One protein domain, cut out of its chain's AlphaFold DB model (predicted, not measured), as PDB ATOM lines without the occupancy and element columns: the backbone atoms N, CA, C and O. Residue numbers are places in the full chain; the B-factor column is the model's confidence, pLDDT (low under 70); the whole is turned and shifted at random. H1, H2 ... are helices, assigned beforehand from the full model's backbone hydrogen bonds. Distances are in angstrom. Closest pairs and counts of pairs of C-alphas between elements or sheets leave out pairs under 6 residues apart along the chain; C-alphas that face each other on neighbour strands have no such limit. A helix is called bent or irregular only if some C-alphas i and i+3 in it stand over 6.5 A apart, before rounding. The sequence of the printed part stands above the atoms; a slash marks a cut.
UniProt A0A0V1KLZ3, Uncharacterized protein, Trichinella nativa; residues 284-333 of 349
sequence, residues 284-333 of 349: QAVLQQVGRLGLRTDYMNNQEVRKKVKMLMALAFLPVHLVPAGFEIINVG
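What this domain is: This is residues 284 to 333 of the 349 residues of an uncharacterized protein of Trichinella nativa (UniProt A0A0V1KLZ3). Two longer helices, H3 and H4, lie side by side as a helical hairpin, and two short helices, H1 and H2, form an angled arm that folds back along H3, with H2 at residues 305 to 309 of H3 and H1 nearest to it at Met 313. H2 makes a corner with H3 where their link joins them, while H1 comes near H3 only loosely and stays away from H4. The printed part has 50 residues with four named helices, in the order H1, H2, H3, H4, and no named strand; its class is all helix. It is only just compact, close to loose, with a radius of gyration of the C-alphas of 11.4 A, and the C-alphas span 33 by 22 by 14 A.

Where its parts are: H1 takes residues 284 to 292 and begins at C-alpha 284, at (64.198, -65.778, 14.907); its first and last C-alphas are 12.4 A apart. H2 follows with residues 296 to 301. H3, the longest helix by residues, takes residues 303 to 317, beginning at C-alpha 303, at (74.841, -56.328, 2.768), and measures 21.7 A from first to last C-alpha. It is neither bent nor irregular, but only just: C-alphas 313 and 316 are 6.2 A apart. H4 takes residues 320 to 331, measures 17.9 A and ends at C-alpha 331, at (72.346, -46.557, 15.101). H4 is irregular: C-alphas 321 and 324 are 7.0 A apart.

How they stand to each other: H1 and H2 are close but not clearly touching, and their closest C-alphas, those of Val 290 and Arg 296, are 6.0 A apart. Their lines are about perpendicular, at 81 degrees. H1 and H3 are also close but not clearly touching, with the C-alphas of Val 286 and Met 313 closest at 7.3 A. They run opposite ways at a steep tilt of 39 degrees. H2 and H3 touch only at the corner by their link, with the C-alphas of Tyr 299 and Arg 306 closest at 4.8 A; H3 takes part with residues 305 to 309 alone. Their lines stand at a steep tilt of 66 degrees, opposite ways. H3 and H4 touch and form a hairpin, opposite ways at a shallow tilt of 9 degrees. Their closest C-alphas are those of Leu 315 and Val 323, 5.9 A apart. H1 and H4 are apart, and so are H2 and H4. In H1 and H2 every O i to N i+4 pair is within hydrogen-bond range; in H3 it is 9 of 11 and in H4 6 of 8.

The domain as a whole: The two C-alphas farthest apart are those of Asn 301 and His 321, at 33.0 A. The printed part has no cut, and the links H1 to H2, H2 to H3 and H3 to H4 are tight. The mean pLDDT of the printed part is 89.9; residues 332 to 333, after H4, are under 70.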
ATOM      1  N   GLN A 284      65.429 -65.590  15.660       89.56
ATOM      2  CA  GLN A 284      64.198 -65.778  14.907       89.56
ATOM      3  C   GLN A 284      63.207 -64.629  15.145       89.56
ATOM      4  O   GLN A 284      62.628 -64.137  14.175       89.56
ATOM      5  N   ALA A 285      63.039 -64.170  16.388       89.12
ATOM      6  CA  ALA A 285      62.193 -63.025  16.723       89.12
ATOM      7  C   ALA A 285      62.686 -61.737  16.041       89.12
ATOM      8  O   ALA A 285      61.898 -61.038  15.400       89.12
ATOM      9  N   VAL A 286      64.001 -61.481  16.059       91.00
ATOM     10  CA  VAL A 286      64.608 -60.350  15.339       91.00
ATOM     11  C   VAL A 286      64.300 -60.424  13.838       91.00
ATOM     12  O   VAL A 286      63.861 -59.439  13.246       91.00
ATOM     13  N   LEU A 287      64.458 -61.592  13.202       92.94
ATOM     14  CA  LEU A 287      64.149 -61.764  11.774       92.94
ATOM     15  C   LEU A 287      62.658 -61.601  11.456       92.94
ATOM     16  O   LEU A 287      62.308 -61.064  10.402       92.94
ATOM     17  N   GLN A 288      61.770 -62.045  12.348       91.12
ATOM     18  CA  GLN A 288      60.335 -61.804  12.201       91.12
ATOM     19  C   GLN A 288      60.027 -60.307  12.236       91.12
ATOM     20  O   GLN A 288      59.251 -59.831  11.404       91.12
ATOM     21  N   GLN A 289      60.674 -59.555  13.131       91.38
ATOM     22  CA  GLN A 289      60.496 -58.109  13.192       91.38
ATOM     23  C   GLN A 289      61.020 -57.405  11.938       91.38
ATOM     24  O   GLN A 289      60.326 -56.550  11.393       91.38
ATOM     25  N   VAL A 290      62.188 -57.800  11.421       92.38
ATOM     26  CA  VAL A 290      62.699 -57.307  10.127       92.38
ATOM     27  C   VAL A 290      61.650 -57.493   9.025       92.38
ATOM     28  O   VAL A 290      61.420 -56.589   8.224       92.38
ATOM     29  N   GLY A 291      60.958 -58.636   9.012       90.31
ATOM     30  CA  GLY A 291      59.841 -58.885   8.102       90.31
ATOM     31  C   GLY A 291      58.644 -57.954   8.321       90.31
ATOM     32  O   GLY A 291      58.123 -57.409   7.350       90.31
ATOM     33  N   ARG A 292      58.223 -57.742   9.576       92.81
ATOM     34  CA  ARG A 292      57.106 -56.841   9.931       92.81
ATOM     35  C   ARG A 292      57.369 -55.386   9.549       92.81
ATOM     36  O   ARG A 292      56.438 -54.690   9.167       92.81
ATOM     37  N   LEU A 293      58.625 -54.953   9.608       91.88
ATOM     38  CA  LEU A 293      59.054 -53.612   9.207       91.88
ATOM     39  C   LEU A 293      59.204 -53.450   7.684       91.88
ATOM     40  O   LEU A 293      59.634 -52.398   7.225       91.88
ATOM     41  N   GLY A 294      58.895 -54.478   6.886       92.00
ATOM     42  CA  GLY A 294      59.028 -54.434   5.426       92.00
ATOM     43  C   GLY A 294      60.466 -54.583   4.912       92.00
ATOM     44  O   GLY A 294      60.683 -54.621   3.706       92.00
ATOM     45  N   LEU A 295      61.447 -54.774   5.797       92.00
ATOM     46  CA  LEU A 295      62.880 -54.812   5.474       92.00
ATOM     47  C   LEU A 295      63.364 -56.181   4.967       92.00
ATOM     48  O   LEU A 295      64.565 -56.446   4.901       92.00
ATOM     49  N   ARG A 296      62.450 -57.098   4.622       92.44
ATOM     50  CA  ARG A 296      62.807 -58.466   4.212       92.44
ATOM     51  C   ARG A 296      63.650 -58.481   2.937       92.44
ATOM     52  O   ARG A 296      64.645 -59.201   2.878       92.44
ATOM     53  N   THR A 297      63.262 -57.693   1.936       92.88
ATOM     54  CA  THR A 297      63.988 -57.585   0.662       92.88
ATOM     55  C   THR A 297      65.368 -56.972   0.873       92.88
ATOM     56  O   THR A 297      66.356 -57.504   0.369       92.88
ATOM     57  N   ASP A 298      65.457 -55.920   1.689       91.81
ATOM     58  CA  ASP A 298      66.728 -55.275   2.017       91.81
ATOM     59  C   ASP A 298      67.648 -56.212   2.793       91.81
ATOM     60  O   ASP A 298      68.819 -56.339   2.466       91.81
ATOM     61  N   TYR A 299      67.140 -56.970   3.761       92.75
ATOM     62  CA  TYR A 299      67.948 -57.974   4.454       92.75
ATOM     63  C   TYR A 299      68.528 -59.037   3.496       92.75
ATOM     64  O   TYR A 299      69.665 -59.502   3.661       92.75
ATOM     65  N   MET A 300      67.755 -59.426   2.475       91.25
ATOM     66  CA  MET A 300      68.182 -60.400   1.470       91.25
ATOM     67  C   MET A 300      69.180 -59.821   0.465       91.25
ATOM     68  O   MET A 300      70.100 -60.541   0.092       91.25
ATOM     69  N   ASN A 301      69.062 -58.548   0.081       94.88
ATOM     70  CA  ASN A 301      69.810 -57.986  -1.052       94.88
ATOM     71  C   ASN A 301      70.821 -56.888  -0.673       94.88
ATOM     72  O   ASN A 301      71.707 -56.581  -1.462       94.88
ATOM     73  N   ASN A 302      70.736 -56.325   0.532       93.06
ATOM     74  CA  ASN A 302      71.600 -55.256   1.025       93.06
ATOM     75  C   ASN A 302      72.520 -55.776   2.143       93.06
ATOM     76  O   ASN A 302      72.089 -56.120   3.249       93.06
ATOM     77  N   GLN A 303      73.822 -55.824   1.848       92.81
ATOM     78  CA  GLN A 303      74.841 -56.328   2.768       92.81
ATOM     79  C   GLN A 303      74.951 -55.498   4.053       92.81
ATOM     80  O   GLN A 303      75.129 -56.081   5.124       92.81
ATOM     81  N   GLU A 304      74.793 -54.175   3.976       90.38
ATOM     82  CA  GLU A 304      74.879 -53.283   5.136       90.38
ATOM     83  C   GLU A 304      73.698 -53.485   6.085       90.38
ATOM     84  O   GLU A 304      73.888 -53.640   7.292       90.38
ATOM     85  N   VAL A 305      72.477 -53.590   5.549       89.50
ATOM     86  CA  VAL A 305      71.280 -53.903   6.352       89.50
ATOM     87  C   VAL A 305      71.428 -55.269   7.016       89.50
ATOM     88  O   VAL A 305      71.214 -55.409   8.221       89.50
ATOM     89  N   ARG A 306      71.873 -56.282   6.264       93.44
ATOM     90  CA  ARG A 306      72.116 -57.622   6.810       93.44
ATOM     91  C   ARG A 306      73.171 -57.608   7.917       93.44
ATOM     92  O   ARG A 306      72.993 -58.284   8.930       93.44
ATOM     93  N   LYS A 307      74.263 -56.860   7.733       93.44
ATOM     94  CA  LYS A 307      75.328 -56.705   8.730       93.44
ATOM     95  C   LYS A 307      74.789 -56.044   9.995       93.44
ATOM     96  O   LYS A 307      75.002 -56.597  11.069       93.44
ATOM     97  N   LYS A 308      74.026 -54.955   9.877       91.06
ATOM     98  CA  LYS A 308      73.393 -54.276  11.019       91.06
ATOM     99  C   LYS A 308      72.451 -55.197  11.789       91.06
ATOM    100  O   LYS A 308      72.586 -55.303  12.999       91.06
ATOM    101  N   VAL A 309      71.583 -55.946  11.105       92.94
ATOM    102  CA  VAL A 309      70.693 -56.933  11.752       92.94
ATOM    103  C   VAL A 309      71.487 -58.034  12.472       92.94
ATOM    104  O   VAL A 309      71.096 -58.475  13.549       92.94
ATOM    105  N   LYS A 310      72.622 -58.479  11.920       93.38
ATOM    106  CA  LYS A 310      73.498 -59.447  12.601       93.38
ATOM    107  C   LYS A 310      74.232 -58.842  13.800       93.38
ATOM    108  O   LYS A 310      74.369 -59.516  14.813       93.38
ATOM    109  N   MET A 311      74.693 -57.594  13.699       93.94
ATOM    110  CA  MET A 311      75.307 -56.866  14.818       93.94
ATOM    111  C   MET A 311      74.306 -56.654  15.948       93.94
ATOM    112  O   MET A 311      74.653 -56.841  17.107       93.94
ATOM    113  N   LEU A 312      73.060 -56.351  15.587       92.81
ATOM    114  CA  LEU A 312      71.932 -56.274  16.493       92.81
ATOM    115  C   LEU A 312      71.822 -57.592  17.275       92.81
ATOM    116  O   LEU A 312      72.066 -57.609  18.478       92.81
ATOM    117  N   MET A 313      71.640 -58.728  16.591       94.00
ATOM    118  CA  MET A 313      71.621 -60.047  17.246       94.00
ATOM    119  C   MET A 313      72.848 -60.295  18.143       94.00
ATOM    120  O   MET A 313      72.717 -60.861  19.224       94.00
ATOM    121  N   ALA A 314      74.036 -59.846  17.731       94.25
ATOM    122  CA  ALA A 314      75.270 -60.024  18.491       94.25
ATOM    123  C   ALA A 314      75.329 -59.222  19.807       94.25
ATOM    124  O   ALA A 314      76.126 -59.574  20.678       94.25
ATOM    125  N   LEU A 315      74.473 -58.209  20.003       92.44
ATOM    126  CA  LEU A 315      74.370 -57.484  21.276       92.44
ATOM    127  C   LEU A 315      74.050 -58.411  22.454       92.44
ATOM    128  O   LEU A 315      74.474 -58.128  23.569       92.44
ATOM    129  N   ALA A 316      73.383 -59.545  22.210       89.44
ATOM    130  CA  ALA A 316      73.104 -60.554  23.233       89.44
ATOM    131  C   ALA A 316      74.374 -61.158  23.874       89.44
ATOM    132  O   ALA A 316      74.290 -61.783  24.930       89.44
ATOM    133  N   PHE A 317      75.545 -60.986  23.249       91.00
ATOM    134  CA  PHE A 317      76.832 -61.448  23.775       91.00
ATOM    135  C   PHE A 317      77.632 -60.357  24.492       91.00
ATOM    136  O   PHE A 317      78.689 -60.652  25.051       91.00
ATOM    137  N   LEU A 318      77.159 -59.107  24.487       90.75
ATOM    138  CA  LEU A 318      77.801 -58.050  25.254       90.75
ATOM    139  C   LEU A 318      77.475 -58.195  26.747       90.75
ATOM    140  O   LEU A 318      76.373 -58.616  27.110       90.75
ATOM    141  N   PRO A 319      78.400 -57.797  27.639       90.50
ATOM    142  CA  PRO A 319      78.050 -57.505  29.021       90.50
ATOM    143  C   PRO A 319      76.849 -56.555  29.070       90.50
ATOM    144  O   PRO A 319      76.818 -55.576  28.329       90.50
ATOM    145  N   VAL A 320      75.888 -56.818  29.962       88.19
ATOM    146  CA  VAL A 320      74.601 -56.092  30.029       88.19
ATOM    147  C   VAL A 320      74.784 -54.569  30.034       88.19
ATOM    148  O   VAL A 320      74.099 -53.860  29.307       88.19
ATOM    149  N   HIS A 321      75.770 -54.061  30.780       91.06
ATOM    150  CA  HIS A 321      76.055 -52.626  30.875       91.06
ATOM    151  C   HIS A 321      76.619 -51.999  29.582       91.06
ATOM    152  O   HIS A 321      76.597 -50.780  29.445       91.06
ATOM    153  N   LEU A 322      77.115 -52.801  28.632       93.50
ATOM    154  CA  LEU A 322      77.615 -52.346  27.327       93.50
ATOM    155  C   LEU A 322      76.570 -52.457  26.212       93.50
ATOM    156  O   LEU A 322      76.795 -51.919  25.129       93.50
ATOM    157  N   VAL A 323      75.439 -53.127  26.454       91.06
ATOM    158  CA  VAL A 323      74.378 -53.293  25.449       91.06
ATOM    159  C   VAL A 323      73.863 -51.944  24.925       91.06
ATOM    160  O   VAL A 323      73.817 -51.805  23.702       91.06
ATOM    161  N   PRO A 324      73.562 -50.925  25.765       91.88
ATOM    162  CA  PRO A 324      73.115 -49.622  25.266       91.88
ATOM    163  C   PRO A 324      74.153 -48.949  24.362       91.88
ATOM    164  O   PRO A 324      73.828 -48.512  23.264       91.88
ATOM    165  N   ALA A 325      75.427 -48.948  24.765       91.50
ATOM    166  CA  ALA A 325      76.505 -48.370  23.961       91.50
ATOM    167  C   ALA A 325      76.693 -49.111  22.625       91.50
ATOM    168  O   ALA A 325      76.873 -48.485  21.581       91.50
ATOM    169  N   GLY A 326      76.614 -50.446  22.637       90.38
ATOM    170  CA  GLY A 326      76.660 -51.256  21.421       90.38
ATOM    171  C   GLY A 326      75.487 -50.973  20.479       90.38
ATOM    172  O   GLY A 326      75.679 -50.918  19.264       90.38
ATOM    173  N   PHE A 327      74.290 -50.759  21.027       90.62
ATOM    174  CA  PHE A 327      73.103 -50.384  20.259       90.62
ATOM    175  C   PHE A 327      73.254 -49.001  19.612       90.62
ATOM    176  O   PHE A 327      73.001 -48.861  18.416       90.62
ATOM    177  N   GLU A 328      73.768 -48.010  20.346       89.62
ATOM    178  CA  GLU A 328      74.051 -46.679  19.793       89.62
ATOM    179  C   GLU A 328      75.042 -46.738  18.624       89.62
ATOM    180  O   GLU A 328      74.805 -46.139  17.576       89.62
ATOM    181  N   ILE A 329      76.107 -47.539  18.726       87.31
ATOM    182  CA  ILE A 329      77.075 -47.718  17.629       87.31
ATOM    183  C   ILE A 329      76.402 -48.268  16.359       87.31
ATOM    184  O   ILE A 329      76.767 -47.884  15.246       87.31
ATOM    185  N   ILE A 330      75.405 -49.146  16.501       86.38
ATOM    186  CA  ILE A 330      74.641 -49.675  15.363       86.38
ATOM    187  C   ILE A 330      73.768 -48.574  14.726       86.38
ATOM    188  O   ILE A 330      73.646 -48.536  13.496       86.38
ATOM    189  N   ASN A 331      73.218 -47.659  15.535       75.38
ATOM    190  CA  ASN A 331      72.346 -46.557  15.101       75.38
ATOM    191  C   ASN A 331      73.093 -45.351  14.510       75.38
ATOM    192  O   ASN A 331      72.583 -44.696  13.603       75.38
ATOM    193  N   VAL A 332      74.323 -45.061  14.944       61.28
ATOM    194  CA  VAL A 332      75.110 -43.908  14.447       61.28
ATOM    195  C   VAL A 332      75.416 -44.006  12.936       61.28
ATOM    196  O   VAL A 332      75.724 -43.008  12.289       61.28
ATOM    197  N   GLY A 333      75.236 -45.179  12.319       53.09
ATOM    198  CA  GLY A 333      75.322 -45.374  10.867       53.09
ATOM    199  C   GLY A 333      74.005 -45.242  10.081       53.09
ATOM    200  O   GLY A 333      73.979 -45.656   8.919       53.09
TER     201      GLY A 333